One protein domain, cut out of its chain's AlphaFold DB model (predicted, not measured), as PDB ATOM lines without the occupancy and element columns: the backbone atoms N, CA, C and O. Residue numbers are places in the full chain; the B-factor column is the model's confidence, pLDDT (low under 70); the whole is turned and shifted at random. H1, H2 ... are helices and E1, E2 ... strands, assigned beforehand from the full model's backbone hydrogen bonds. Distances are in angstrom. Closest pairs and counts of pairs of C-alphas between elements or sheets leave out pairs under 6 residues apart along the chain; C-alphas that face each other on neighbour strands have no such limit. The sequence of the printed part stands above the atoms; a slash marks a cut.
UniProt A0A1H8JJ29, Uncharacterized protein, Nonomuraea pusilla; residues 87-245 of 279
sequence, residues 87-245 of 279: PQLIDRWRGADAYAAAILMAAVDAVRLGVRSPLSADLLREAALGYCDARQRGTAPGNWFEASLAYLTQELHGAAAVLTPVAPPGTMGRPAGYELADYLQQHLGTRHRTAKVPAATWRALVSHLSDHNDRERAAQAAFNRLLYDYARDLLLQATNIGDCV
ATOM      1  N   PRO A  87      13.932 -43.485 -30.339       75.00
ATOM      2  CA  PRO A  87      13.912 -44.772 -29.638       75.00
ATOM      3  C   PRO A  87      15.310 -45.237 -29.234       75.00
ATOM      4  O   PRO A  87      15.505 -45.762 -28.145       75.00
ATOM      5  N   GLN A  88      16.297 -44.980 -30.083       78.62
ATOM      6  CA  GLN A  88      17.656 -45.452 -29.875       78.62
ATOM      7  C   GLN A  88      18.402 -44.612 -28.850       78.62
ATOM      8  O   GLN A  88      19.157 -45.159 -28.057       78.62
ATOM      9  N   LEU A  89      18.164 -43.298 -28.816       83.31
ATOM     10  CA  LEU A  89      18.655 -42.432 -27.745       83.31
ATOM     11  C   LEU A  89      18.079 -42.866 -26.389       83.31
ATOM     12  O   LEU A  89      18.797 -42.894 -25.390       83.31
ATOM     13  N   ILE A  90      16.802 -43.269 -26.358       82.88
ATOM     14  CA  ILE A  90      16.172 -43.835 -25.159       82.88
ATOM     15  C   ILE A  90      16.810 -45.173 -24.779       82.88
ATOM     16  O   ILE A  90      17.123 -45.374 -23.607       82.88
ATOM     17  N   ASP A  91      17.007 -46.084 -25.728       84.44
ATOM     18  CA  ASP A  91      17.596 -47.398 -25.448       84.44
ATOM     19  C   ASP A  91      19.061 -47.275 -25.017       84.44
ATOM     20  O   ASP A  91      19.483 -47.917 -24.055       84.44
ATOM     21  N   ARG A  92      19.812 -46.361 -25.638       88.31
ATOM     22  CA  ARG A  92      21.176 -45.989 -25.249       88.31
ATOM     23  C   ARG A  92      21.234 -45.464 -23.820       88.31
ATOM     24  O   ARG A  92      22.137 -45.841 -23.073       88.31
ATOM     25  N   TRP A  93      20.282 -44.614 -23.434       85.06
ATOM     26  CA  TRP A  93      20.144 -44.142 -22.058       85.06
ATOM     27  C   TRP A  93      19.797 -45.285 -21.099       85.06
ATOM     28  O   TRP A  93      20.430 -45.420 -20.056       85.06
ATOM     29  N   ARG A  94      18.827 -46.135 -21.445       86.12
ATOM     30  CA  ARG A  94      18.412 -47.268 -20.601       86.12
ATOM     31  C   ARG A  94      19.522 -48.296 -20.400       86.12
ATOM     32  O   ARG A  94      19.566 -48.924 -19.349       86.12
ATOM     33  N   GLY A  95      20.388 -48.465 -21.396       87.00
ATOM     34  CA  GLY A  95      21.568 -49.323 -21.329       87.00
ATOM     35  C   GLY A  95      22.802 -48.666 -20.704       87.00
ATOM     36  O   GLY A  95      23.838 -49.319 -20.622       87.00
ATOM     37  N   ALA A  96      22.727 -47.395 -20.297       91.38
ATOM     38  CA  ALA A  96      23.861 -46.686 -19.718       91.38
ATOM     39  C   ALA A  96      24.251 -47.276 -18.354       91.38
ATOM     40  O   ALA A  96      23.393 -47.650 -17.550       91.38
ATOM     41  N   ASP A  97      25.554 -47.313 -18.070       93.75
ATOM     42  CA  ASP A  97      26.035 -47.623 -16.728       93.75
ATOM     43  C   ASP A  97      25.732 -46.472 -15.748       93.75
ATOM     44  O   ASP A  97      25.247 -45.400 -16.126       93.75
ATOM     45  N   ALA A  98      26.011 -46.684 -14.459       95.12
ATOM     46  CA  ALA A  98      25.720 -45.690 -13.427       95.12
ATOM     47  C   ALA A  98      26.415 -44.339 -13.680       95.12
ATOM     48  O   ALA A  98      25.857 -43.288 -13.370       95.12
ATOM     49  N   TYR A  99      27.615 -44.361 -14.260       97.12
ATOM     50  CA  TYR A  99      28.438 -43.178 -14.486       97.12
ATOM     51  C   TYR A  99      27.968 -42.377 -15.709       97.12
ATOM     52  O   TYR A  99      27.814 -41.158 -15.626       97.12
ATOM     53  N   ALA A 100      27.640 -43.044 -16.815       96.44
ATOM     54  CA  ALA A 100      27.035 -42.421 -17.986       96.44
ATOM     55  C   ALA A 100      25.630 -41.895 -17.673       96.44
ATOM     56  O   ALA A 100      25.289 -40.779 -18.068       96.44
ATOM     57  N   ALA A 101      24.835 -42.634 -16.891       94.88
ATOM     58  CA  ALA A 101      23.552 -42.143 -16.398       94.88
ATOM     59  C   ALA A 101      23.723 -40.877 -15.538       94.88
ATOM     60  O   ALA A 101      22.964 -39.923 -15.700       94.88
ATOM     61  N   ALA A 102      24.740 -40.828 -14.672       96.56
ATOM     62  CA  ALA A 102      25.035 -39.656 -13.851       96.56
ATOM     63  C   ALA A 102      25.429 -38.424 -14.684       96.56
ATOM     64  O   ALA A 102      24.916 -37.333 -14.431       96.56
ATOM     65  N   ILE A 103      26.286 -38.590 -15.700       97.62
ATOM     66  CA  ILE A 103      26.665 -37.504 -16.623       97.62
ATOM     67  C   ILE A 103      25.444 -37.008 -17.405       97.62
ATOM     68  O   ILE A 103      25.222 -35.801 -17.500       97.62
ATOM     69  N   LEU A 104      24.620 -37.919 -17.926       95.12
ATOM     70  CA  LEU A 104      23.406 -37.552 -18.652       95.12
ATOM     71  C   LEU A 104      22.423 -36.780 -17.763       95.12
ATOM     72  O   LEU A 104      21.906 -35.747 -18.179       95.12
ATOM     73  N   MET A 105      22.184 -37.234 -16.531       94.62
ATOM     74  CA  MET A 105      21.294 -36.527 -15.605       94.62
ATOM     75  C   MET A 105      21.843 -35.156 -15.206       94.62
ATOM     76  O   MET A 105      21.069 -34.207 -15.091       94.62
ATOM     77  N   ALA A 106      23.163 -35.025 -15.059       96.44
ATOM     78  CA  ALA A 106      23.808 -33.733 -14.859       96.44
ATOM     79  C   ALA A 106      23.588 -32.789 -16.052       96.44
ATOM     80  O   ALA A 106      23.239 -31.628 -15.845       96.44
ATOM     81  N   ALA A 107      23.727 -33.288 -17.285       95.88
ATOM     82  CA  ALA A 107      23.470 -32.510 -18.495       95.88
ATOM     83  C   ALA A 107      21.999 -32.076 -18.600       95.88
ATOM     84  O   ALA A 107      21.712 -30.894 -18.792       95.88
ATOM     85  N   VAL A 108      21.061 -33.008 -18.395       92.56
ATOM     86  CA  VAL A 108      19.612 -32.732 -18.383       92.56
ATOM     87  C   VAL A 108      19.274 -31.663 -17.350       92.56
ATOM     88  O   VAL A 108      18.519 -30.735 -17.646       92.56
ATOM     89  N   ASP A 109      19.824 -31.764 -16.141       94.31
ATOM     90  CA  ASP A 109      19.554 -30.797 -15.083       94.31
ATOM     91  C   ASP A 109      20.189 -29.434 -15.377       94.31
ATOM     92  O   ASP A 109      19.529 -28.425 -15.141       94.31
ATOM     93  N   ALA A 110      21.400 -29.370 -15.940       94.19
ATOM     94  CA  ALA A 110      22.019 -28.109 -16.351       94.19
ATOM     95  C   ALA A 110      21.151 -27.370 -17.385       94.19
ATOM     96  O   ALA A 110      20.792 -26.206 -17.183       94.19
ATOM     97  N   VAL A 111      20.712 -28.067 -18.435       90.75
ATOM     98  CA  VAL A 111      19.846 -27.477 -19.465       90.75
ATOM     99  C   VAL A 111      18.470 -27.111 -18.895       90.75
ATOM    100  O   VAL A 111      17.949 -26.024 -19.152       90.75
ATOM    101  N   ARG A 112      17.894 -27.946 -18.015       87.38
ATOM    102  CA  ARG A 112      16.634 -27.641 -17.301       87.38
ATOM    103  C   ARG A 112      16.738 -26.389 -16.427       87.38
ATOM    104  O   ARG A 112      15.731 -25.720 -16.190       87.38
ATOM    105  N   LEU A 113      17.926 -26.084 -15.914       90.81
ATOM    106  CA  LEU A 113      18.206 -24.879 -15.135       90.81
ATOM    107  C   LEU A 113      18.481 -23.647 -16.007       90.81
ATOM    108  O   LEU A 113      18.662 -22.557 -15.470       90.81
ATOM    109  N   GLY A 114      18.408 -23.795 -17.330       86.56
ATOM    110  CA  GLY A 114      18.460 -22.701 -18.290       86.56
ATOM    111  C   GLY A 114      19.826 -22.492 -18.927       86.56
ATOM    112  O   GLY A 114      19.990 -21.480 -19.604       86.56
ATOM    113  N   VAL A 115      20.782 -23.404 -18.743       90.88
ATOM    114  CA  VAL A 115      22.070 -23.348 -19.446       90.88
ATOM    115  C   VAL A 115      21.850 -23.638 -20.930       90.88
ATOM    116  O   VAL A 115      21.189 -24.616 -21.273       90.88
ATOM    117  N   ARG A 116      22.370 -22.765 -21.794       87.50
ATOM    118  CA  ARG A 116      22.265 -22.850 -23.257       87.50
ATOM    119  C   ARG A 116      23.620 -22.926 -23.949       87.50
ATOM    120  O   ARG A 116      23.662 -23.348 -25.094       87.50
ATOM    121  N   SER A 117      24.705 -22.491 -23.306       89.75
ATOM    122  CA  SER A 117      26.048 -22.712 -23.851       89.75
ATOM    123  C   SER A 117      26.438 -24.198 -23.784       89.75
ATOM    124  O   SER A 117      25.929 -24.922 -22.918       89.75
ATOM    125  N   PRO A 118      27.351 -24.663 -24.664       92.12
ATOM    126  CA  PRO A 118      27.872 -26.023 -24.599       92.12
ATOM    127  C   PRO A 118      28.427 -26.348 -23.210       92.12
ATOM    128  O   PRO A 118      29.234 -25.602 -22.649       92.12
ATOM    129  N   LEU A 119      28.016 -27.486 -22.652       95.31
ATOM    130  CA  LEU A 119      28.389 -27.893 -21.301       95.31
ATOM    131  C   LEU A 119      29.855 -28.328 -21.276       95.31
ATOM    132  O   LEU A 119      30.242 -29.247 -21.999       95.31
ATOM    133  N   SER A 120      30.683 -27.696 -20.445       95.75
ATOM    134  CA  SER A 120      32.096 -28.070 -20.347       95.75
ATOM    135  C   SER A 120      32.269 -29.460 -19.721       95.75
ATOM    136  O   SER A 120      31.456 -29.913 -18.907       95.75
ATOM    137  N   ALA A 121      33.363 -30.143 -20.073       95.88
ATOM    138  CA  ALA A 121      33.701 -31.438 -19.480       95.88
ATOM    139  C   ALA A 121      33.823 -31.350 -17.949       95.88
ATOM    140  O   ALA A 121      33.360 -32.241 -17.242       95.88
ATOM    141  N   ASP A 122      34.405 -30.265 -17.435       96.75
ATOM    142  CA  ASP A 122      34.611 -30.074 -15.997       96.75
ATOM    143  C   ASP A 122      33.293 -29.839 -15.250       96.75
ATOM    144  O   ASP A 122      33.084 -30.435 -14.190       96.75
ATOM    145  N   LEU A 123      32.360 -29.084 -15.849       97.50
ATOM    146  CA  LEU A 123      31.003 -28.920 -15.326       97.50
ATOM    147  C   LEU A 123      30.311 -30.277 -15.198       97.50
ATOM    148  O   LEU A 123      29.796 -30.612 -14.130       97.50
ATOM    149  N   LEU A 124      30.319 -31.070 -16.273       97.88
ATOM    150  CA  LEU A 124      29.682 -32.386 -16.288       97.88
ATOM    151  C   LEU A 124      30.336 -33.343 -15.287       97.88
ATOM    152  O   LEU A 124      29.628 -34.047 -14.566       97.88
ATOM    153  N   ARG A 125      31.672 -33.346 -15.207       97.62
ATOM    154  CA  ARG A 125      32.433 -34.210 -14.298       97.62
ATOM    155  C   ARG A 125      32.100 -33.917 -12.840       97.62
ATOM    156  O   ARG A 125      31.860 -34.851 -12.078       97.62
ATOM    157  N   GLU A 126      32.060 -32.644 -12.448       97.75
ATOM    158  CA  GLU A 126      31.753 -32.257 -11.068       97.75
ATOM    159  C   GLU A 126      30.272 -32.475 -10.724       97.75
ATOM    160  O   GLU A 126      29.952 -33.008  -9.655       97.75
ATOM    161  N   ALA A 127      29.361 -32.123 -11.634       97.56
ATOM    162  CA  ALA A 127      27.926 -32.275 -11.421       97.56
ATOM    163  C   ALA A 127      27.501 -33.752 -11.305       97.56
ATOM    164  O   ALA A 127      26.697 -34.094 -10.431       97.56
ATOM    165  N   ALA A 128      28.080 -34.641 -12.124       97.44
ATOM    166  CA  ALA A 128      27.768 -36.072 -12.138       97.44
ATOM    167  C   ALA A 128      27.958 -36.743 -10.764       97.44
ATOM    168  O   ALA A 128      27.197 -37.640 -10.396       97.44
ATOM    169  N   LEU A 129      28.899 -36.261  -9.942       96.44
ATOM    170  CA  LEU A 129      29.171 -36.811  -8.606       96.44
ATOM    171  C   LEU A 129      27.945 -36.799  -7.678       96.44
ATOM    172  O   LEU A 129      27.856 -37.627  -6.763       96.44
ATOM    173  N   GLY A 130      27.017 -35.861  -7.899       95.81
ATOM    174  CA  GLY A 130      25.779 -35.725  -7.133       95.81
ATOM    175  C   GLY A 130      24.712 -36.770  -7.455       95.81
ATOM    176  O   GLY A 130      23.787 -36.927  -6.658       95.81
ATOM    177  N   TYR A 131      24.838 -37.474  -8.581       95.50
ATOM    178  CA  TYR A 131      23.901 -38.516  -9.019       95.50
ATOM    179  C   TYR A 131      24.398 -39.929  -8.708       95.50
ATOM    180  O   TYR A 131      23.614 -40.872  -8.758       95.50
ATOM    181  N   CYS A 132      25.671 -40.076  -8.341       95.88
ATOM    182  CA  CYS A 132      26.223 -41.337  -7.865       95.88
ATOM    183  C   CYS A 132      25.938 -41.536  -6.366       95.88
ATOM    184  O   CYS A 132      25.973 -40.589  -5.575       95.88
ATOM    185  N   ASP A 133      25.730 -42.776  -5.932       95.06
ATOM    186  CA  ASP A 133      25.722 -43.124  -4.511       95.06
ATOM    187  C   ASP A 133      27.153 -43.216  -3.929       95.06
ATOM    188  O   ASP A 133      28.163 -43.068  -4.626       95.06
ATOM    189  N   ALA A 134      27.263 -43.412  -2.611       95.00
ATOM    190  CA  ALA A 134      28.560 -43.472  -1.936       95.00
ATOM    191  C   ALA A 134      29.433 -44.649  -2.403       95.00
ATOM    192  O   ALA A 134      30.653 -44.505  -2.484       95.00
ATOM    193  N   ARG A 135      28.819 -45.789  -2.738       95.12
ATOM    194  CA  ARG A 135      29.532 -46.977  -3.211       95.12
ATOM    195  C   ARG A 135      30.042 -46.753  -4.626       95.12
ATOM    196  O   ARG A 135      31.224 -46.953  -4.864       95.12
ATOM    197  N   GLN A 136      29.187 -46.271  -5.523       95.75
ATOM    198  CA  GLN A 136      29.527 -45.938  -6.904       95.75
ATOM    199  C   GLN A 136      30.685 -44.940  -6.975       95.75
ATOM    200  O   GLN A 136      31.587 -45.126  -7.789       95.75
ATOM    201  N   ARG A 137      30.708 -43.925  -6.096       95.38
ATOM    202  CA  ARG A 137      31.852 -43.003  -5.979       95.38
ATOM    203  C   ARG A 137      33.121 -43.693  -5.477       95.38
ATOM    204  O   ARG A 137      34.192 -43.425  -6.003       95.38
ATOM    205  N   GLY A 138      33.012 -44.565  -4.474       94.50
ATOM    206  CA  GLY A 138      34.163 -45.272  -3.903       94.50
ATOM    207  C   GLY A 138      34.769 -46.339  -4.821       94.50
ATOM    208  O   GLY A 138      35.950 -46.643  -4.698       94.50
ATOM    209  N   THR A 139      33.981 -46.898  -5.742       94.88
ATOM    210  CA  THR A 139      34.412 -47.950  -6.678       94.88
ATOM    211  C   THR A 139      34.604 -47.451  -8.109       94.88
ATOM    212  O   THR A 139      34.735 -48.272  -9.016       94.88
ATOM    213  N   ALA A 140      34.574 -46.136  -8.335       94.88
ATOM    214  CA  ALA A 140      34.721 -45.560  -9.666       94.88
ATOM    215  C   ALA A 140      36.100 -45.893 -10.265       94.88
ATOM    216  O   ALA A 140      37.119 -45.640  -9.615       94.88
ATOM    217  N   PRO A 141      36.162 -46.433 -11.497       94.81
ATOM    218  CA  PRO A 141      37.421 -46.577 -12.224       94.81
ATOM    219  C   PRO A 141      38.128 -45.227 -12.389       94.81
ATOM    220  O   PRO A 141      37.468 -44.202 -12.509       94.81
ATOM    221  N   GLY A 142      39.461 -45.199 -12.473       94.56
ATOM    222  CA  GLY A 142      40.210 -43.936 -12.603       94.56
ATOM    223  C   GLY A 142      39.848 -43.099 -13.841       94.56
ATOM    224  O   GLY A 142      40.006 -41.885 -13.820       94.56
ATOM    225  N   ASN A 143      39.325 -43.740 -14.887       96.12
ATOM    226  CA  ASN A 143      38.878 -43.142 -16.146       96.12
ATOM    227  C   ASN A 143      37.347 -43.193 -16.325       96.12
ATOM    228  O   ASN A 143      36.864 -43.219 -17.458       96.12
ATOM    229  N   TRP A 144      36.583 -43.290 -15.226       96.75
ATOM    230  CA  TRP A 144      35.122 -43.424 -15.269       96.75
ATOM    231  C   TRP A 144      34.475 -42.340 -16.137       96.75
ATOM    232  O   TRP A 144      33.584 -42.633 -16.928       96.75
ATOM    233  N   PHE A 145      34.950 -41.096 -16.028       97.19
ATOM    234  CA  PHE A 145      34.347 -39.966 -16.717       97.19
ATOM    235  C   PHE A 145      34.610 -40.032 -18.217       97.19
ATOM    236  O   PHE A 145      33.686 -39.907 -19.011       97.19
ATOM    237  N   GLU A 146      35.857 -40.262 -18.611       96.12
ATOM    238  CA  GLU A 146      36.288 -40.311 -20.003       96.12
ATOM    239  C   GLU A 146      35.622 -41.482 -20.736       96.12
ATOM    240  O   GLU A 146      35.151 -41.316 -21.860       96.12
ATOM    241  N   ALA A 147      35.518 -42.644 -20.080       96.38
ATOM    242  CA  ALA A 147      34.837 -43.812 -20.628       96.38
ATOM    243  C   ALA A 147      33.331 -43.564 -20.816       96.38
ATOM    244  O   ALA A 147      32.785 -43.835 -21.886       96.38
ATOM    245  N   SER A 148      32.662 -43.002 -19.806       97.12
ATOM    246  CA  SER A 148      31.233 -42.692 -19.882       97.12
ATOM    247  C   SER A 148      30.926 -41.561 -20.862       97.12
ATOM    248  O   SER A 148      29.926 -41.622 -21.571       97.12
ATOM    249  N   LEU A 149      31.785 -40.546 -20.954       95.94
ATOM    250  CA  LEU A 149      31.624 -39.460 -21.914       95.94
ATOM    251  C   LEU A 149      31.786 -39.966 -23.348       95.94
ATOM    252  O   LEU A 149      30.950 -39.645 -24.185       95.94
ATOM    253  N   ALA A 150      32.780 -40.821 -23.611       94.75
ATOM    254  CA  ALA A 150      32.950 -41.477 -24.909       94.75
ATOM    255  C   ALA A 150      31.739 -42.352 -25.284       94.75
ATOM    256  O   ALA A 150      31.312 -42.373 -26.437       94.75
ATOM    257  N   TYR A 151      31.146 -43.047 -24.309       94.69
ATOM    258  CA  TYR A 151      29.905 -43.797 -24.514       94.69
ATOM    259  C   TYR A 151      28.736 -42.879 -24.912       94.69
ATOM    260  O   TYR A 151      27.965 -43.227 -25.806       94.69
ATOM    261  N   LEU A 152      28.602 -41.710 -24.278       94.50
ATOM    262  CA  LEU A 152      27.514 -40.758 -24.545       94.50
ATOM    263  C   LEU A 152      27.702 -39.960 -25.845       94.50
ATOM    264  O   LEU A 152      26.711 -39.534 -26.440       94.50
ATOM    265  N   THR A 153      28.941 -39.767 -26.298       93.31
ATOM    266  CA  THR A 153      29.251 -39.021 -27.529       93.31
ATOM    267  C   THR A 153      29.321 -39.887 -28.778       93.31
ATOM    268  O   THR A 153      29.392 -39.362 -29.886       93.31
ATOM    269  N   GLN A 154      29.292 -41.211 -28.636       90.19
ATOM    270  CA  GLN A 154      29.311 -42.109 -29.781       90.19
ATOM    271  C   GLN A 154      28.004 -42.010 -30.582       90.19
ATOM    272  O   GLN A 154      26.921 -42.330 -30.078       90.19
ATOM    273  N   GLU A 155      28.155 -41.650 -31.857       83.19
ATOM    274  CA  GLU A 155      27.074 -41.517 -32.831       83.19
ATOM    275  C   GLU A 155      26.280 -42.818 -33.019       83.19
ATOM    276  O   GLU A 155      26.822 -43.919 -33.154       83.19
ATOM    277  N   LEU A 156      24.962 -42.665 -33.064       75.31
ATOM    278  CA  LEU A 156      23.969 -43.667 -33.412       75.31
ATOM    279  C   LEU A 156      23.506 -43.388 -34.845       75.31
ATOM    280  O   LEU A 156      23.114 -42.267 -35.176       75.31
ATOM    281  N   HIS A 157      23.583 -44.411 -35.703       64.62
ATOM    282  CA  HIS A 157      23.252 -44.336 -37.136       64.62
ATOM    283  C   HIS A 157      23.936 -43.176 -37.888       64.62
ATOM    284  O   HIS A 157      23.388 -42.653 -38.853       64.62
ATOM    285  N   GLY A 158      25.144 -42.798 -37.454       62.16
ATOM    286  CA  GLY A 158      26.010 -41.832 -38.141       62.16
ATOM    287  C   GLY A 158      25.572 -40.369 -38.057       62.16
ATOM    288  O   GLY A 158      26.053 -39.572 -38.855       62.16
ATOM    289  N   ALA A 159      24.641 -40.015 -37.159       64.75
ATOM    290  CA  ALA A 159      24.190 -38.625 -37.034       64.75
ATOM    291  C   ALA A 159      23.785 -38.187 -35.618       64.75
ATOM    292  O   ALA A 159      23.983 -37.028 -35.273       64.75
ATOM    293  N   ALA A 160      23.215 -39.069 -34.787       73.12
ATOM    294  CA  ALA A 160      22.667 -38.665 -33.488       73.12
ATOM    295  C   ALA A 160      23.514 -39.188 -32.323       73.12
ATOM    296  O   ALA A 160      23.743 -40.387 -32.218       73.12
ATOM    297  N   ALA A 161      23.920 -38.324 -31.399       86.12
ATOM    298  CA  ALA A 161      24.573 -38.715 -30.149       86.12
ATOM    299  C   ALA A 161      23.732 -38.277 -28.945       86.12
ATOM    300  O   ALA A 161      22.870 -37.410 -29.063       86.12
ATOM    301  N   VAL A 162      23.965 -38.873 -27.771       90.69
ATOM    302  CA  VAL A 162      23.329 -38.393 -26.532       90.69
ATOM    303  C   VAL A 162      23.903 -37.028 -26.152       90.69
ATOM    304  O   VAL A 162      23.157 -36.125 -25.775       90.69
ATOM    305  N   LEU A 163      25.224 -36.895 -26.279       92.62
ATOM    306  CA  LEU A 163      25.959 -35.650 -26.131       92.62
ATOM    307  C   LEU A 163      26.753 -35.379 -27.407       92.62
ATOM    308  O   LEU A 163      27.653 -36.143 -27.748       92.62
ATOM    309  N   THR A 164      26.461 -34.278 -28.085       91.00
ATOM    310  CA  THR A 164      27.177 -33.877 -29.295       91.00
ATOM    311  C   THR A 164      28.360 -32.985 -28.913       91.00
ATOM    312  O   THR A 164      28.156 -31.956 -28.267       91.00
ATOM    313  N   PRO A 165      29.610 -33.353 -29.255       91.56
ATOM    314  CA  PRO A 165      30.766 -32.493 -29.025       91.56
ATOM    315  C   PRO A 165      30.714 -31.265 -29.941       91.56
ATOM    316  O   PRO A 165      30.648 -31.402 -31.160       91.56
ATOM    317  N   VAL A 166      30.808 -30.065 -29.363       88.75
ATOM    318  CA  VAL A 166      30.753 -28.796 -30.107       88.75
ATOM    319  C   VAL A 166      32.032 -27.999 -29.902       88.75
ATOM    320  O   VAL A 166      32.568 -27.910 -28.794       88.75
ATOM    321  N   ALA A 167      32.539 -27.415 -30.987       85.56
ATOM    322  CA  ALA A 167      33.717 -26.561 -30.992       85.56
ATOM    323  C   ALA A 167      33.377 -25.178 -31.571       85.56
ATOM    324  O   ALA A 167      32.600 -25.089 -32.523       85.56
ATOM    325  N   PRO A 168      33.955 -24.089 -31.032       78.12
ATOM    326  CA  PRO A 168      33.779 -22.762 -31.590       78.12
ATOM    327  C   PRO A 168      34.427 -22.674 -32.980       78.12
ATOM    328  O   PRO A 168      35.402 -23.387 -33.261       78.12
ATOM    329  N   PRO A 169      33.945 -21.753 -33.835       75.88
ATOM    330  CA  PRO A 169      34.554 -21.498 -35.132       75.88
ATOM    331  C   PRO A 169      36.067 -21.279 -35.010       75.88
ATOM    332  O   PRO A 169      36.529 -20.525 -34.156       75.88
ATOM    333  N   GLY A 170      36.845 -21.947 -35.865       72.12
ATOM    334  CA  GLY A 170      38.308 -21.827 -35.887       72.12
ATOM    335  C   GLY A 170      39.070 -22.849 -35.036       72.12
ATOM    336  O   GLY A 170      40.298 -22.838 -35.062       72.12
ATOM    337  N   THR A 171      38.383 -23.765 -34.341       75.50
ATOM    338  CA  THR A 171      39.028 -24.875 -33.615       75.50
ATOM    339  C   THR A 171      38.548 -26.217 -34.168       75.50
ATOM    340  O   THR A 171      37.352 -26.484 -34.186       75.50
ATOM    341  N   MET A 172      39.466 -27.077 -34.619       77.19
ATOM    342  CA  MET A 172      39.148 -28.432 -35.098       77.19
ATOM    343  C   MET A 172      39.683 -29.492 -34.131       77.19
ATOM    344  O   MET A 172      40.770 -29.343 -33.574       77.19
ATOM    345  N   GLY A 173      38.922 -30.573 -33.933       75.56
ATOM    346  CA  GLY A 173      39.353 -31.746 -33.156       75.56
ATOM    347  C   GLY A 173      39.436 -31.550 -31.637       75.56
ATOM    348  O   GLY A 173      39.895 -32.450 -30.936       75.56
ATOM    349  N   ARG A 174      39.002 -30.399 -31.108       77.75
ATOM    350  CA  ARG A 174      38.907 -30.140 -29.665       77.75
ATOM    351  C   ARG A 174      37.528 -29.576 -29.324       77.75
ATOM    352  O   ARG A 174      37.276 -28.420 -29.664       77.75
ATOM    353  N   PRO A 175      36.643 -30.356 -28.678       84.00
ATOM    354  CA  PRO A 175      35.361 -29.832 -28.232       84.00
ATOM    355  C   PRO A 175      35.577 -28.786 -27.137       84.00
ATOM    356  O   PRO A 175      36.358 -29.000 -26.209       84.00
ATOM    357  N   ALA A 176      34.880 -27.658 -27.243       85.25
ATOM    358  CA  ALA A 176      34.772 -26.683 -26.160       85.25
ATOM    359  C   ALA A 176      33.700 -27.084 -25.138       85.25
ATOM    360  O   ALA A 176      33.773 -26.684 -23.978       85.25
ATOM    361  N   GLY A 177      32.736 -27.903 -25.553       92.62
ATOM    362  CA  GLY A 177      31.719 -28.458 -24.678       92.62
ATOM    363  C   GLY A 177      30.855 -29.487 -25.390       92.62
ATOM    364  O   GLY A 177      31.180 -29.944 -26.488       92.62
ATOM    365  N   TYR A 178      29.761 -29.843 -24.732       94.69
ATOM    366  CA  TYR A 178      28.833 -30.869 -25.176       94.69
ATOM    367  C   TYR A 178      27.408 -30.334 -25.138       94.69
ATOM    368  O   TYR A 178      26.985 -29.745 -24.141       94.69
ATOM    369  N   GLU A 179      26.668 -30.569 -26.211       91.06
ATOM    370  CA  GLU A 179      25.247 -30.254 -26.306       91.06
ATOM    371  C   GLU A 179      24.430 -31.528 -26.102       91.06
ATOM    372  O   GLU A 179      24.750 -32.590 -26.635       91.06
ATOM    373  N   LEU A 180      23.395 -31.438 -25.270       89.88
ATOM    374  CA  LEU A 180      22.469 -32.540 -25.043       89.88
ATOM    375  C   LEU A 180      21.508 -32.629 -26.223       89.88
ATOM    376  O   LEU A 180      20.947 -31.614 -26.611       89.88
ATOM    377  N   ALA A 181      21.253 -33.836 -26.728       84.56
ATOM    378  CA  ALA A 181      20.222 -34.014 -27.743       84.56
ATOM    379  C   ALA A 181      18.866 -33.470 -27.257       84.56
ATOM    380  O   ALA A 181      18.336 -33.943 -26.243       84.56
ATOM    381  N   ASP A 182      18.279 -32.541 -28.017       75.00
ATOM    382  CA  ASP A 182      16.997 -31.879 -27.718       75.00
ATOM    383  C   ASP A 182      15.898 -32.872 -27.332       75.00
ATOM    384  O   ASP A 182      15.151 -32.682 -26.364       75.00
ATOM    385  N   TYR A 183      15.856 -34.008 -28.036       76.12
ATOM    386  CA  TYR A 183      14.918 -35.081 -27.739       76.12
ATOM    387  C   TYR A 183      15.017 -35.559 -26.281       76.12
ATOM    388  O   TYR A 183      14.005 -35.705 -25.589       76.12
ATOM    389  N   LEU A 184      16.235 -35.792 -25.786       80.25
ATOM    390  CA  LEU A 184      16.470 -36.248 -24.417       80.25
ATOM    391  C   LEU A 184      16.217 -35.138 -23.402       80.25
ATOM    392  O   LEU A 184      15.640 -35.422 -22.348       80.25
ATOM    393  N   GLN A 185      16.567 -33.889 -23.720       78.25
ATOM    394  CA  GLN A 185      16.218 -32.737 -22.889       78.25
ATOM    395  C   GLN A 185      14.710 -32.690 -22.635       78.25
ATOM    396  O   GLN A 185      14.279 -32.586 -21.487       78.25
ATOM    397  N   GLN A 186      13.888 -32.794 -23.674       72.31
ATOM    398  CA  GLN A 186      12.438 -32.693 -23.525       72.31
ATOM    399  C   GLN A 186      11.826 -33.951 -22.902       72.31
ATOM    400  O   GLN A 186      10.957 -33.846 -22.027       72.31
ATOM    401  N   HIS A 187      12.294 -35.139 -23.297       75.56
ATOM    402  CA  HIS A 187      11.794 -36.413 -22.782       75.56
ATOM    403  C   HIS A 187      12.102 -36.596 -21.288       75.56
ATOM    404  O   HIS A 187      11.211 -36.922 -20.496       75.56
ATOM    405  N   LEU A 188      13.355 -36.366 -20.884       77.00
ATOM    406  CA  LEU A 188      13.801 -36.516 -19.498       77.00
ATOM    407  C   LEU A 188      13.463 -35.280 -18.665       77.00
ATOM    408  O   LEU A 188      12.989 -35.413 -17.538       77.00
ATOM    409  N   GLY A 189      13.609 -34.079 -19.224       68.44
ATOM    410  CA  GLY A 189      13.294 -32.827 -18.538       68.44
ATOM    411  C   GLY A 189      11.832 -32.738 -18.106       68.44
ATOM    412  O   GLY A 189      11.559 -32.289 -16.993       68.44
ATOM    413  N   THR A 190      10.893 -33.241 -18.920       66.62
ATOM    414  CA  THR A 190       9.466 -33.288 -18.554       66.62
ATOM    415  C   THR A 190       9.210 -34.258 -17.401       66.62
ATOM    416  O   THR A 190       8.533 -33.901 -16.437       66.62
ATOM    417  N   ARG A 191       9.784 -35.469 -17.450       68.00
ATOM    418  CA  ARG A 191       9.611 -36.485 -16.396       68.00
ATOM    419  C   ARG A 191      10.272 -36.097 -15.077       68.00
ATOM    420  O   ARG A 191       9.756 -36.422 -14.015       68.00
ATOM    421  N   HIS A 192      11.384 -35.373 -15.147       70.62
ATOM    422  CA  HIS A 192      12.168 -34.955 -13.988       70.62
ATOM    423  C   HIS A 192      11.920 -33.496 -13.588       70.62
ATOM    424  O   HIS A 192      12.665 -32.947 -12.784       70.62
ATOM    425  N   ARG A 193      10.867 -32.846 -14.099       67.62
ATOM    426  CA  ARG A 193      10.628 -31.408 -13.886       67.62
ATOM    427  C   ARG A 193      10.612 -30.996 -12.408       67.62
ATOM    428  O   ARG A 193      11.067 -29.903 -12.075       67.62
ATOM    429  N   THR A 194      10.099 -31.866 -11.541       68.88
ATOM    430  CA  THR A 194      10.003 -31.663 -10.086       68.88
ATOM    431  C   THR A 194      11.086 -32.402  -9.298       68.88
ATOM    432  O   THR A 194      11.116 -32.310  -8.071       68.88
ATOM    433  N   ALA A 195      11.984 -33.127  -9.972       82.50
ATOM    434  CA  ALA A 195      13.060 -33.846  -9.310       82.50
ATOM    435  C   ALA A 195      14.043 -32.863  -8.660       82.50
ATOM    436  O   ALA A 195      14.370 -31.803  -9.205       82.50
ATOM    437  N   LYS A 196      14.522 -33.224  -7.468       87.75
ATOM    438  CA  LYS A 196      15.501 -32.422  -6.739       87.75
ATOM    439  C   LYS A 196      16.848 -32.478  -7.461       87.75
ATOM    440  O   LYS A 196      17.432 -33.549  -7.586       87.75
ATOM    441  N   VAL A 197      17.354 -31.312  -7.859       93.44
ATOM    442  CA  VAL A 197      18.719 -31.166  -8.381       93.44
ATOM    443  C   VAL A 197      19.719 -31.343  -7.223       93.44
ATOM    444  O   VAL A 197      19.569 -30.658  -6.201       93.44
ATOM    445  N   PRO A 198      20.736 -32.215  -7.344       95.12
ATOM    446  CA  PRO A 198      21.790 -32.370  -6.348       95.12
ATOM    447  C   PRO A 198      22.576 -31.077  -6.091       95.12
ATOM    448  O   PRO A 198      22.816 -30.274  -6.988       95.12
ATOM    449  N   ALA A 199      23.066 -30.905  -4.860       95.06
ATOM    450  CA  ALA A 199      23.914 -29.764  -4.493       95.06
ATOM    451  C   ALA A 199      25.222 -29.702  -5.305       95.06
ATOM    452  O   ALA A 199      25.730 -28.615  -5.560       95.06
ATOM    453  N   ALA A 200      25.760 -30.856  -5.721       96.31
ATOM    454  CA  ALA A 200      26.949 -30.917  -6.573       96.31
ATOM    455  C   ALA A 200      26.721 -30.227  -7.927       96.31
ATOM    456  O   ALA A 200      27.583 -29.479  -8.367       96.31
ATOM    457  N   THR A 201      25.541 -30.396  -8.530       96.50
ATOM    458  CA  THR A 201      25.176 -29.730  -9.787       96.50
ATOM    459  C   THR A 201      25.155 -28.213  -9.621       96.50
ATOM    460  O   THR A 201      25.735 -27.504 -10.432       96.50
ATOM    461  N   TRP A 202      24.561 -27.694  -8.542       97.19
ATOM    462  CA  TRP A 202      24.556 -26.250  -8.278       97.19
ATOM    463  C   TRP A 202      25.961 -25.677  -8.081       97.19
ATOM    464  O   TRP A 202      26.266 -24.625  -8.635       97.19
ATOM    465  N   ARG A 203      26.829 -26.382  -7.343       97.00
ATOM    466  CA  ARG A 203      28.235 -25.983  -7.175       97.00
ATOM    467  C   ARG A 203      28.987 -25.985  -8.503       97.00
ATOM    468  O   ARG A 203      29.637 -24.997  -8.815       97.00
ATOM    469  N   ALA A 204      28.814 -27.025  -9.316       97.44
ATOM    470  CA  ALA A 204      29.422 -27.095 -10.639       97.44
ATOM    471  C   ALA A 204      28.971 -25.933 -11.543       97.44
ATOM    472  O   ALA A 204      29.790 -25.352 -12.251       97.44
ATOM    473  N   LEU A 205      27.692 -25.538 -11.490       96.62
ATOM    474  CA  LEU A 205      27.197 -24.373 -12.232       96.62
ATOM    475  C   LEU A 205      27.854 -23.070 -11.758       96.62
ATOM    476  O   LEU A 205      28.273 -22.267 -12.586       96.62
ATOM    477  N   VAL A 206      27.983 -22.876 -10.442       96.00
ATOM    478  CA  VAL A 206      28.698 -21.724  -9.868       96.00
ATOM    479  C   VAL A 206      30.167 -21.720 -10.289       96.00
ATOM    480  O   VAL A 206      30.725 -20.658 -10.512       96.00
ATOM    481  N   SER A 207      30.821 -22.873 -10.395       95.56
ATOM    482  CA  SER A 207      32.256 -22.930 -10.691       95.56
ATOM    483  C   SER A 207      32.591 -22.818 -12.178       95.56
ATOM    484  O   SER A 207      33.626 -22.247 -12.514       95.56
ATOM    485  N   HIS A 208      31.748 -23.357 -13.063       95.38
ATOM    486  CA  HIS A 208      32.130 -23.608 -14.461       95.38
ATOM    487  C   HIS A 208      31.314 -22.843 -15.502       95.38
ATOM    488  O   HIS A 208      31.733 -22.777 -16.661       95.38
ATOM    489  N   LEU A 209      30.169 -22.249 -15.144       93.81
ATOM    490  CA  LEU A 209      29.448 -21.409 -16.101       93.81
ATOM    491  C   LEU A 209      30.284 -20.185 -16.444       93.81
ATOM    492  O   LEU A 209      30.765 -19.494 -15.552       93.81
ATOM    493  N   SER A 210      30.436 -19.924 -17.743       87.88
ATOM    494  CA  SER A 210      31.234 -18.813 -18.281       87.88
ATOM    495  C   SER A 210      30.386 -17.741 -18.969       87.88
ATOM    496  O   SER A 210      30.727 -16.560 -18.881       87.88
ATOM    497  N   ASP A 211      29.261 -18.119 -19.583       87.94
ATOM    498  CA  ASP A 211      28.325 -17.184 -20.213       87.94
ATOM    499  C   ASP A 211      27.531 -16.386 -19.166       87.94
ATOM    500  O   ASP A 211      27.081 -16.915 -18.147       87.94
ATOM    501  N   HIS A 212      27.375 -15.084 -19.403       89.06
ATOM    502  CA  HIS A 212      26.663 -14.191 -18.486       89.06
ATOM    503  C   HIS A 212      25.164 -14.519 -18.433       89.06
ATOM    504  O   HIS A 212      24.600 -14.645 -17.347       89.06
ATOM    505  N   ASN A 213      24.534 -14.747 -19.589       87.50
ATOM    506  CA  ASN A 213      23.097 -15.006 -19.648       87.50
ATOM    507  C   ASN A 213      22.738 -16.373 -19.043       87.50
ATOM    508  O   ASN A 213      21.674 -16.527 -18.443       87.50
ATOM    509  N   ASP A 214      23.609 -17.375 -19.186       90.94
ATOM    510  CA  ASP A 214      23.464 -18.669 -18.514       90.94
ATOM    511  C   ASP A 214      23.515 -18.534 -16.995       90.94
ATOM    512  O   ASP A 214      22.691 -19.140 -16.307       90.94
ATOM    513  N   ARG A 215      24.428 -17.710 -16.460       94.31
ATOM    514  CA  ARG A 215      24.486 -17.448 -15.015       94.31
ATOM    515  C   ARG A 215      23.209 -16.790 -14.511       94.31
ATOM    516  O   ARG A 215      22.677 -17.235 -13.497       94.31
ATOM    517  N   GLU A 216      22.686 -15.787 -15.214       91.94
ATOM    518  CA  GLU A 216      21.428 -15.132 -14.832       91.94
ATOM    519  C   GLU A 216      20.246 -16.111 -14.836       91.94
ATOM    520  O   GLU A 216      19.479 -16.176 -13.870       91.94
ATOM    521  N   ARG A 217      20.118 -16.935 -15.886       91.69
ATOM    522  CA  ARG A 217      19.062 -17.958 -15.968       91.69
ATOM    523  C   ARG A 217      19.182 -18.994 -14.853       91.69
ATOM    524  O   ARG A 217      18.180 -19.297 -14.199       91.69
ATOM    525  N   ALA A 218      20.391 -19.487 -14.590       94.50
ATOM    526  CA  ALA A 218      20.649 -20.432 -13.509       94.50
ATOM    527  C   ALA A 218      20.383 -19.810 -12.125       94.50
ATOM    528  O   ALA A 218      19.799 -20.466 -11.258       94.50
ATOM    529  N   ALA A 219      20.730 -18.534 -11.921       94.94
ATOM    530  CA  ALA A 219      20.455 -17.809 -10.683       94.94
ATOM    531  C   ALA A 219      18.950 -17.651 -10.446       94.94
ATOM    532  O   ALA A 219      18.461 -17.935  -9.351       94.94
ATOM    533  N   GLN A 220      18.190 -17.286 -11.482       93.44
ATOM    534  CA  GLN A 220      16.731 -17.231 -11.403       93.44
ATOM    535  C   GLN A 220      16.139 -18.613 -11.092       93.44
ATOM    536  O   GLN A 220      15.206 -18.741 -10.294       93.44
ATOM    537  N   ALA A 221      16.697 -19.670 -11.685       92.06
ATOM    538  CA  ALA A 221      16.282 -21.039 -11.422       92.06
ATOM    539  C   ALA A 221      16.567 -21.474  -9.970       92.06
ATOM    540  O   ALA A 221      15.750 -22.204  -9.398       92.06
ATOM    541  N   ALA A 222      17.676 -21.026  -9.373       95.00
ATOM    542  CA  ALA A 222      17.998 -21.231  -7.959       95.00
ATOM    543  C   ALA A 222      17.052 -20.438  -7.044       95.00
ATOM    544  O   ALA A 222      16.491 -20.998  -6.099       95.00
ATOM    545  N   PHE A 223      16.797 -19.166  -7.369       94.38
ATOM    546  CA  PHE A 223      15.884 -18.292  -6.630       94.38
ATOM    547  C   PHE A 223      14.465 -18.871  -6.569       94.38
ATOM    548  O   PHE A 223      13.891 -19.003  -5.490       94.38
ATOM    549  N   ASN A 224      13.935 -19.327  -7.710       91.12
ATOM    550  CA  ASN A 224      12.614 -19.964  -7.801       91.12
ATOM    551  C   ASN A 224      12.507 -21.266  -6.987       91.12
ATOM    552  O   ASN A 224      11.408 -21.763  -6.753       91.12
ATOM    553  N   ARG A 225      13.644 -21.837  -6.573       92.62
ATOM    554  CA  ARG A 225      13.746 -23.049  -5.748       92.62
ATOM    555  C   ARG A 225      14.152 -22.752  -4.302       92.62
ATOM    556  O   ARG A 225      14.430 -23.689  -3.561       92.62
ATOM    557  N   LEU A 226      14.168 -21.474  -3.905       95.00
ATOM    558  CA  LEU A 226      14.547 -20.991  -2.569       95.00
ATOM    559  C   LEU A 226      16.009 -21.305  -2.191       95.00
ATOM    560  O   LEU A 226      16.359 -21.380  -1.015       95.00
ATOM    561  N   LEU A 227      16.877 -21.490  -3.188       95.19
ATOM    562  CA  LEU A 227      18.302 -21.772  -3.012       95.19
ATOM    563  C   LEU A 227      19.118 -20.477  -3.105       95.19
ATOM    564  O   LEU A 227      19.868 -20.255  -4.057       95.19
ATOM    565  N   TYR A 228      18.927 -19.594  -2.125       94.94
ATOM    566  CA  TYR A 228      19.419 -18.216  -2.182       94.94
ATOM    567  C   TYR A 228      20.943 -18.085  -2.194       94.94
ATOM    568  O   TYR A 228      21.450 -17.171  -2.840       94.94
ATOM    569  N   ASP A 229      21.670 -18.998  -1.547       95.88
ATOM    570  CA  ASP A 229      23.135 -18.975  -1.566       95.88
ATOM    571  C   ASP A 229      23.675 -19.172  -2.986       95.88
ATOM    572  O   ASP A 229      24.426 -18.336  -3.478       95.88
ATOM    573  N   TYR A 230      23.200 -20.197  -3.701       96.25
ATOM    574  CA  TYR A 230      23.600 -20.423  -5.093       96.25
ATOM    575  C   TYR A 230      23.132 -19.299  -6.021       96.25
ATOM    576  O   TYR A 230      23.871 -18.908  -6.920       96.25
ATOM    577  N   ALA A 231      21.929 -18.754  -5.804       95.38
ATOM    578  CA  ALA A 231      21.438 -17.623  -6.591       95.38
ATOM    579  C   ALA A 231      22.347 -16.394  -6.441       95.38
ATOM    580  O   ALA A 231      22.720 -15.780  -7.439       95.38
ATOM    581  N   ARG A 232      22.741 -16.062  -5.204       95.31
ATOM    582  CA  ARG A 232      23.680 -14.973  -4.914       95.31
ATOM    583  C   ARG A 232      25.026 -15.222  -5.582       95.31
ATOM    584  O   ARG A 232      25.532 -14.328  -6.253       95.31
ATOM    585  N   ASP A 233      25.595 -16.409  -5.404       95.06
ATOM    586  CA  ASP A 233      26.945 -16.707  -5.880       95.06
ATOM    587  C   ASP A 233      27.017 -16.678  -7.420       95.06
ATOM    588  O   ASP A 233      27.965 -16.129  -7.983       95.06
ATOM    589  N   LEU A 234      25.972 -17.160  -8.108       93.44
ATOM    590  CA  LEU A 234      25.840 -17.056  -9.568       93.44
ATOM    591  C   LEU A 234      25.749 -15.598 -10.046       93.44
ATOM    592  O   LEU A 234      26.386 -15.239 -11.039       93.44
ATOM    593  N   LEU A 235      24.992 -14.746  -9.343       89.56
ATOM    594  CA  LEU A 235      24.854 -13.327  -9.691       89.56
ATOM    595  C   LEU A 235      26.144 -12.536  -9.448       89.56
ATOM    596  O   LEU A 235      26.528 -11.737 -10.298       89.56
ATOM    597  N   LEU A 236      26.846 -12.781  -8.338       88.94
ATOM    598  CA  LEU A 236      28.113 -12.102  -8.027       88.94
ATOM    599  C   LEU A 236      29.190 -12.371  -9.087       88.94
ATOM    600  O   LEU A 236      29.967 -11.488  -9.445       88.94
ATOM    601  N   GLN A 237      29.232 -13.588  -9.625       80.81
ATOM    602  CA  GLN A 237      30.142 -13.897 -10.723       80.81
ATOM    603  C   GLN A 237      29.703 -13.285 -12.057       80.81
ATOM    604  O   GLN A 237      30.553 -12.936 -12.875       80.81
ATOM    605  N   ALA A 238      28.395 -13.126 -12.278       73.44
ATOM    606  CA  ALA A 238      27.873 -12.470 -13.470       73.44
ATOM    607  C   ALA A 238      28.250 -10.976 -13.512       73.44
ATOM    608  O   ALA A 238      28.599 -10.473 -14.583       73.44
ATOM    609  N   THR A 239      28.253 -10.287 -12.362       70.38
ATOM    610  CA  THR A 239      28.624  -8.862 -12.255       70.38
ATOM    611  C   THR A 239      30.123  -8.618 -12.413       70.38
ATOM    612  O   THR A 239      30.511  -7.665 -13.085       70.38
ATOM    613  N   ASN A 240      30.973  -9.514 -11.899       61.28
ATOM    614  CA  ASN A 240      32.431  -9.374 -12.016       61.28
ATOM    615  C   ASN A 240      32.935  -9.396 -13.473       61.28
ATOM    616  O   ASN A 240      34.004  -8.864 -13.753       61.28
ATOM    617  N   ILE A 241      32.174  -9.970 -14.413       55.28
ATOM    618  CA  ILE A 241      32.512  -9.969 -15.848       55.28
ATOM    619  C   ILE A 241      31.968  -8.718 -16.554       55.28
ATOM    620  O   ILE A 241      32.624  -8.194 -17.455       55.28
ATOM    621  N   GLY A 242      30.816  -8.194 -16.117       48.91
ATOM    622  CA  GLY A 242      30.258  -6.933 -16.621       48.91
ATOM    623  C   GLY A 242      31.192  -5.740 -16.390       48.91
ATOM    624  O   GLY A 242      31.384  -4.928 -17.295       48.91
ATOM    625  N   ASP A 243      31.873  -5.705 -15.242       44.72
ATOM    626  CA  ASP A 243      32.852  -4.657 -14.914       44.72
ATOM    627  C   ASP A 243      34.158  -4.764 -15.727       44.72
ATOM    628  O   ASP A 243      34.881  -3.780 -15.888       44.72
ATOM    629  N   CYS A 244      34.449  -5.934 -16.307       43.94
ATOM    630  CA  CYS A 244      35.602  -6.129 -17.194       43.94
ATOM    631  C   CYS A 244      35.320  -5.677 -18.640       43.94
ATOM    632  O   CYS A 244      36.249  -5.312 -19.361       43.94
ATOM    633  N   VAL A 245      34.053  -5.706 -19.080       46.72
ATOM    634  CA  VAL A 245      33.632  -5.347 -20.454       46.72
ATOM    635  C   VAL A 245      33.158  -3.886 -20.555       46.72
ATOM    636  O   VAL A 245      33.140  -3.298 -21.640       46.72
TER     637      VAL A 245
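This is residues 87 to 245 of the 279 residues of an uncharacterized protein of Nonomuraea pusilla (UniProt A0A1H8JJ29). H2 runs through the middle of a helical body, with H3, H5, H6 and H7 packed round it at large angles. H7 also begins an up-and-down bundle with H8 and H9, three helices each running against the one before, at the far end from H1; a small strand hairpin, E1 and E2, packs on H2 through E2 and on H5 through E1. The printed part has 159 residues with nine named helices and two strands, in the order H1 to H5, E1, E2, H6 to H9; the sheet E1 - E2 is antiparallel and the class is mostly helix. The whole is compact, with a radius of gyration of the C-alphas of 15.6 A and spans of 45 by 40 by 32 A.

H1, residues 87 to 94, is close to but not clearly touching H2, residues 98 to 112; their closest C-alphas, of Trp 93 and Ala 101, are 6.9 A apart. H3, residues 121 to 128, touches H2 about perpendicular, at 77 degrees, closest at C-alphas 102 and 128, 4.8 A. H4, residues 134 to 138, touches no helix. H5, residues 144 to 153, touches residues 99 to 104 of H2 at a steep tilt of 62 degrees, closest at C-alphas 100 and 148, 4.6 A. E1, residues 163 to 166, and E2, residues 177 to 180, form an antiparallel hairpin, with N 164 and O 179 at 2.8 A, within hydrogen-bond range. H6, residues 182 to 191, touches residues 108 to 112 of H2 about perpendicular, at 89 degrees, closest at C-alphas 108 and 185, 5.6 A. H7, residues 199 to 208, touches H3 at a shallow tilt of 14 degrees, opposite ways, closest at C-alphas 127 and 201, 4.1 A. H8, residues 212 to 223, and H9, residues 228 to 245, form a helical hairpin at a shallow tilt of 18 degrees, closest at C-alphas 219 and 231, 4.2 A. Every O i to N i+4 pair is within hydrogen-bond range in H1, H2, H3, H4, H5, H7 and H8; H6 has 5 of 6 and H9 11 of 14.

H1 begins at C-alpha 87 (13.912, -44.772, -29.638). H2 is 20.6 A long, H8 16.5 A, and H5, H6 and H7 14.3 A each. H9 is 26.5 A long and ends at C-alpha 245 (33.632, -5.347, -20.454).

The two C-alphas farthest apart, of Pro 87 and Asp 243, are 46.7 A apart. The printed part has no cut and no long link. pLDDT is under 70 at residues 157 to 159, 189 to 191, 193 to 194 and 240 to 245.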